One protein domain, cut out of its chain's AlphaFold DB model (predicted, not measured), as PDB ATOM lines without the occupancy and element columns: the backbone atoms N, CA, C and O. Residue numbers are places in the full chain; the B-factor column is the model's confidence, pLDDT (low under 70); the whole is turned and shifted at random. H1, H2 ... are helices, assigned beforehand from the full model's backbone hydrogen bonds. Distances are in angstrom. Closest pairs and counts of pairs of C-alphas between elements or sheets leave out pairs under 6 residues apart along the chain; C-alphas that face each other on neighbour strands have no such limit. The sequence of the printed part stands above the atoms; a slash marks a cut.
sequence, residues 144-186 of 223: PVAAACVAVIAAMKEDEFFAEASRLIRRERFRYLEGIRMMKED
ATOM      1  N   PRO A 144      13.788 117.771 365.245       82.31
ATOM      2  CA  PRO A 144      12.533 118.057 365.948       82.31
ATOM      3  C   PRO A 144      12.574 119.400 366.692       82.31
ATOM      4  O   PRO A 144      11.556 120.075 366.819       82.31
ATOM      5  N   VAL A 145      13.764 119.830 367.121       85.00
ATOM      6  CA  VAL A 145      13.984 121.147 367.733       85.00
ATOM      7  C   VAL A 145      13.857 122.265 366.700       85.00
ATOM      8  O   VAL A 145      13.183 123.258 366.951       85.00
ATOM      9  N   ALA A 146      14.462 122.100 365.524       84.56
ATOM     10  CA  ALA A 146      14.377 123.086 364.452       84.56
ATOM     11  C   ALA A 146      12.934 123.237 363.941       84.56
ATOM     12  O   ALA A 146      12.477 124.360 363.752       84.56
ATOM     13  N   ALA A 147      12.195 122.132 363.805       86.00
ATOM     14  CA  ALA A 147      10.782 122.153 363.428       86.00
ATOM     15  C   ALA A 147       9.918 122.883 364.474       86.00
ATOM     16  O   ALA A 147       9.080 123.713 364.120       86.00
ATOM     17  N   ALA A 148      10.166 122.644 365.766       86.44
ATOM     18  CA  ALA A 148       9.490 123.363 366.844       86.44
ATOM     19  C   ALA A 148       9.806 124.869 366.822       86.44
ATOM     20  O   ALA A 148       8.903 125.687 366.980       86.44
ATOM     21  N   CYS A 149      11.062 125.253 366.579       86.19
ATOM     22  CA  CYS A 149      11.448 126.659 366.449       86.19
ATOM     23  C   CYS A 149      10.752 127.340 365.266       86.19
ATOM     24  O   CYS A 149      10.252 128.450 365.422       86.19
ATOM     25  N   VAL A 150      10.676 126.675 364.110       88.50
ATOM     26  CA  VAL A 150       9.964 127.204 362.937       88.50
ATOM     27  C   VAL A 150       8.480 127.387 363.237       88.50
ATOM     28  O   VAL A 150       7.932 128.437 362.919       88.50
ATOM     29  N   ALA A 151       7.841 126.424 363.904       88.94
ATOM     30  CA  ALA A 151       6.435 126.538 364.288       88.94
ATOM     31  C   ALA A 151       6.182 127.708 365.255       88.94
ATOM     32  O   ALA A 151       5.198 128.428 365.103       88.94
ATOM     33  N   VAL A 152       7.080 127.929 366.221       88.44
ATOM     34  CA  VAL A 152       7.000 129.074 367.139       88.44
ATOM     35  C   VAL A 152       7.168 130.389 366.381       88.44
ATOM     36  O   VAL A 152       6.350 131.282 366.559       88.44
ATOM     37  N   ILE A 153       8.167 130.498 365.503       89.38
ATOM     38  CA  ILE A 153       8.416 131.709 364.706       89.38
ATOM     39  C   ILE A 153       7.232 132.007 363.779       89.38
ATOM     40  O   ILE A 153       6.794 133.148 363.702       89.38
ATOM     41  N   ALA A 154       6.674 130.986 363.124       89.12
ATOM     42  CA  ALA A 154       5.524 131.133 362.235       89.12
ATOM     43  C   ALA A 154       4.249 131.591 362.965       89.12
ATOM     44  O   ALA A 154       3.361 132.170 362.344       89.12
ATOM     45  N   ALA A 155       4.149 131.341 364.273       92.25
ATOM     46  CA  ALA A 155       3.035 131.791 365.103       92.25
ATOM     47  C   ALA A 155       3.232 133.206 365.688       92.25
ATOM     48  O   ALA A 155       2.290 133.756 366.263       92.25
ATOM     49  N   MET A 156       4.428 133.795 365.573       93.50
ATOM     50  CA  MET A 156       4.726 135.133 366.093       93.50
ATOM     51  C   MET A 156       4.287 136.227 365.119       93.50
ATOM     52  O   MET A 156       4.361 136.074 363.902       93.50
ATOM     53  N   LYS A 157       3.877 137.379 365.658       95.25
ATOM     54  CA  LYS A 157       3.697 138.590 364.846       95.25
ATOM     55  C   LYS A 157       5.057 139.149 364.433       95.25
ATOM     56  O   LYS A 157       6.026 139.028 365.180       95.25
ATOM     57  N   GLU A 158       5.114 139.827 363.289       91.50
ATOM     58  CA  GLU A 158       6.361 140.395 362.754       91.50
ATOM     59  C   GLU A 158       7.055 141.348 363.738       91.50
ATOM     60  O   GLU A 158       8.260 141.229 363.956       91.50
ATOM     61  N   ASP A 159       6.304 142.230 364.406       91.19
ATOM     62  CA  ASP A 159       6.857 143.168 365.393       91.19
ATOM     63  C   ASP A 159       7.470 142.449 366.606       91.19
ATOM     64  O   ASP A 159       8.521 142.838 367.122       91.19
ATOM     65  N   GLU A 160       6.827 141.369 367.056       92.19
ATOM     66  CA  GLU A 160       7.289 140.546 368.176       92.19
ATOM     67  C   GLU A 160       8.533 139.746 367.780       92.19
ATOM     68  O   GLU A 160       9.497 139.669 368.545       92.19
ATOM     69  N   PHE A 161       8.551 139.213 366.556       94.19
ATOM     70  CA  PHE A 161       9.716 138.551 365.984       94.19
ATOM     71  C   PHE A 161      10.897 139.517 365.859       94.19
ATOM     72  O   PHE A 161      12.002 139.196 366.293       94.19
ATOM     73  N   PHE A 162      10.674 140.725 365.338       92.19
ATOM     74  CA  PHE A 162      11.720 141.730 365.184       92.19
ATOM     75  C   PHE A 162      12.282 142.179 366.535       92.19
ATOM     76  O   PHE A 162      13.504 142.289 366.695       92.19
ATOM     77  N   ALA A 163      11.419 142.406 367.528       94.25
ATOM     78  CA  ALA A 163      11.838 142.764 368.877       94.25
ATOM     79  C   ALA A 163      12.682 141.651 369.519       94.25
ATOM     80  O   ALA A 163      13.749 141.929 370.079       94.25
ATOM     81  N   GLU A 164      12.245 140.397 369.395       92.19
ATOM     82  CA  GLU A 164      12.917 139.241 369.983       92.19
ATOM     83  C   GLU A 164      14.239 138.914 369.273       92.19
ATOM     84  O   GLU A 164      15.269 138.738 369.932       92.19
ATOM     85  N   ALA A 165      14.268 138.946 367.939       92.50
ATOM     86  CA  ALA A 165      15.489 138.803 367.151       92.50
ATOM     87  C   ALA A 165      16.498 139.910 367.494       92.50
ATOM     88  O   ALA A 165      17.662 139.639 367.796       92.50
ATOM     89  N   SER A 166      16.044 141.165 367.565       87.69
ATOM     90  CA  SER A 166      16.884 142.306 367.948       87.69
ATOM     91  C   SER A 166      17.421 142.188 369.376       87.69
ATOM     92  O   SER A 166      18.524 142.657 369.679       87.69
ATOM     93  N   ARG A 167      16.645 141.602 370.292       95.31
ATOM     94  CA  ARG A 167      17.069 141.327 371.670       95.31
ATOM     95  C   ARG A 167      18.139 140.236 371.705       95.31
ATOM     96  O   ARG A 167      19.147 140.406 372.393       95.31
ATOM     97  N   LEU A 168      17.945 139.152 370.953       95.00
ATOM     98  CA  LEU A 168      18.891 138.040 370.843       95.00
ATOM     99  C   LEU A 168      20.229 138.494 370.254       95.00
ATOM    100  O   LEU A 168      21.260 138.270 370.887       95.00
ATOM    101  N   ILE A 169      20.208 139.227 369.139       93.56
ATOM    102  CA  ILE A 169      21.412 139.767 368.491       93.56
ATOM    103  C   ILE A 169      22.199 140.653 369.460       93.56
ATOM    104  O   ILE A 169      23.413 140.505 369.612       93.56
ATOM    105  N   ARG A 170      21.522 141.557 370.181       94.25
ATOM    106  CA  ARG A 170      22.182 142.417 371.178       94.25
ATOM    107  C   ARG A 170      22.795 141.610 372.320       94.25
ATOM    108  O   ARG A 170      23.911 141.908 372.742       94.25
ATOM    109  N   ARG A 171      22.094 140.583 372.806       95.38
ATOM    110  CA  ARG A 171      22.587 139.701 373.874       95.38
ATOM    111  C   ARG A 171      23.800 138.885 373.432       95.38
ATOM    112  O   ARG A 171      24.708 138.667 374.228       95.38
ATOM    113  N   GLU A 172      23.809 138.403 372.199       94.12
ATOM    114  CA  GLU A 172      24.928 137.649 371.643       94.12
ATOM    115  C   GLU A 172      26.138 138.545 371.393       94.12
ATOM    116  O   GLU A 172      27.232 138.225 371.852       94.12
ATOM    117  N   ARG A 173      25.928 139.736 370.818       94.56
ATOM    118  CA  ARG A 173      26.976 140.755 370.678       94.56
ATOM    119  C   ARG A 173      27.591 141.128 372.023       94.56
ATOM    120  O   ARG A 173      28.808 141.253 372.118       94.56
ATOM    121  N   PHE A 174      26.771 141.287 373.062       95.06
ATOM    122  CA  PHE A 174      27.269 141.530 374.414       95.06
ATOM    123  C   PHE A 174      28.145 140.371 374.903       95.06
ATOM    124  O   PHE A 174      29.272 140.608 375.316       95.06
ATOM    125  N   ARG A 175      27.671 139.122 374.797       93.81
ATOM    126  CA  ARG A 175      28.440 137.937 375.216       93.81
ATOM    127  C   ARG A 175      29.760 137.783 374.464       93.81
ATOM    128  O   ARG A 175      30.761 137.442 375.080       93.81
ATOM    129  N   TYR A 176      29.774 138.057 373.163       92.94
ATOM    130  CA  TYR A 176      30.990 138.016 372.354       92.94
ATOM    131  C   TYR A 176      32.022 139.056 372.813       92.94
ATOM    132  O   TYR A 176      33.178 138.719 373.065       92.94
ATOM    133  N   LEU A 177      31.597 140.313 372.969       91.88
ATOM    134  CA  LEU A 177      32.477 141.393 373.427       91.88
ATOM    135  C   LEU A 177      32.970 141.161 374.858       91.88
ATOM    136  O   LEU A 177      34.131 141.427 375.158       91.88
ATOM    137  N   GLU A 178      32.108 140.625 375.714       88.56
ATOM    138  CA  GLU A 178      32.455 140.228 377.074       88.56
ATOM    139  C   GLU A 178      33.481 139.089 377.089       88.56
ATOM    140  O   GLU A 178      34.437 139.137 377.856       88.56
ATOM    141  N   GLY A 179      33.350 138.108 376.192       88.00
ATOM    142  CA  GLY A 179      34.356 137.062 376.006       88.00
ATOM    143  C   GLY A 179      35.727 137.639 375.647       88.00
ATOM    144  O   GLY A 179      36.723 137.280 376.265       88.00
ATOM    145  N   ILE A 180      35.782 138.600 374.718       85.00
ATOM    146  CA  ILE A 180      37.033 139.301 374.376       85.00
ATOM    147  C   ILE A 180      37.587 140.070 375.580       85.00
ATOM    148  O   ILE A 180      38.796 140.064 375.805       85.00
ATOM    149  N   ARG A 181      36.722 140.751 376.341       83.62
ATOM    150  CA  ARG A 181      37.114 141.508 377.535       83.62
ATOM    151  C   ARG A 181      37.765 140.592 378.573       83.62
ATOM    152  O   ARG A 181      38.878 140.875 378.996       83.62
ATOM    153  N   MET A 182      37.120 139.476 378.901       78.19
ATOM    154  CA  MET A 182      37.651 138.483 379.839       78.19
ATOM    155  C   MET A 182      38.984 137.902 379.358       78.19
ATOM    156  O   MET A 182      39.931 137.815 380.131       78.19
ATOM    157  N   MET A 183      39.110 137.599 378.060       75.56
ATOM    158  CA  MET A 183      40.382 137.127 377.505       75.56
ATOM    159  C   MET A 183      41.504 138.161 377.636       75.56
ATOM    160  O   MET A 183      42.639 137.773 377.859       75.56
ATOM    161  N   LYS A 184      41.208 139.464 377.530       73.06
ATOM    162  CA  LYS A 184      42.206 140.525 377.745       73.06
ATOM    163  C   LYS A 184      42.592 140.717 379.213       73.06
ATOM    164  O   LYS A 184      43.688 141.200 379.475       73.06
ATOM    165  N   GLU A 185      41.699 140.405 380.145       65.50
ATOM    166  CA  GLU A 185      41.899 140.645 381.580       65.50
ATOM    167  C   GLU A 185      42.600 139.477 382.294       65.50
ATOM    168  O   GLU A 185      43.300 139.709 383.277       65.50
ATOM    169  N   ASP A 186      42.527 138.258 381.751       61.75
ATOM    170  CA  ASP A 186      43.190 137.058 382.291       61.75
ATOM    171  C   ASP A 186      44.622 136.856 381.752       61.75
ATOM    172  O   ASP A 186      45.099 135.736 381.543       61.75
TER     173      ASP A 186
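AT A GLANCE: This is residues 144 to 186 of the 223 residues of an uncharacterized protein of Toxoplasma gondii GAB2-2007-GAL-DOM2 (UniProt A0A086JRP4). A short helix, H1, and a much longer one, H2, meet near their ends at a sharp corner, as a flat V with unequal arms. The arms' outer parts, residues 144 to 151 of H1 and 165 to 185 of H2, stand free. The printed part has 43 residues with two named helices, H1 then H2, and no named strand; its class is all helix. It is extended, with a radius of gyration of the C-alphas of 15.0 A, and spans 44 by 26 by 5 A.

HOW THE PARTS SIT: H1, residues 144 to 155, joins H2, residues 158 to 185, by a tight link of 2 residues. The helices are close but not clearly touching; their closest C-alphas, those of Ile 153 and Phe 161, are 7.1 A apart. They run opposite ways at a steep tilt of 51 degrees. In H1 and H2 every O i to N i+4 pair is within hydrogen-bond range.

IN THESE COORDINATES: H1 begins at C-alpha 144 (12.533, 118.057, 365.948) and measures 16.7 A from first to last C-alpha. H2 measures 40.2 A and ends at C-alpha 185 (41.899, 140.645, 381.580).

THE WHOLE: The two C-alphas farthest apart, those of Ala 155 and Asp 186, are 44.0 A apart. The printed part has no cut. Residues 185 to 186 have pLDDT under 70.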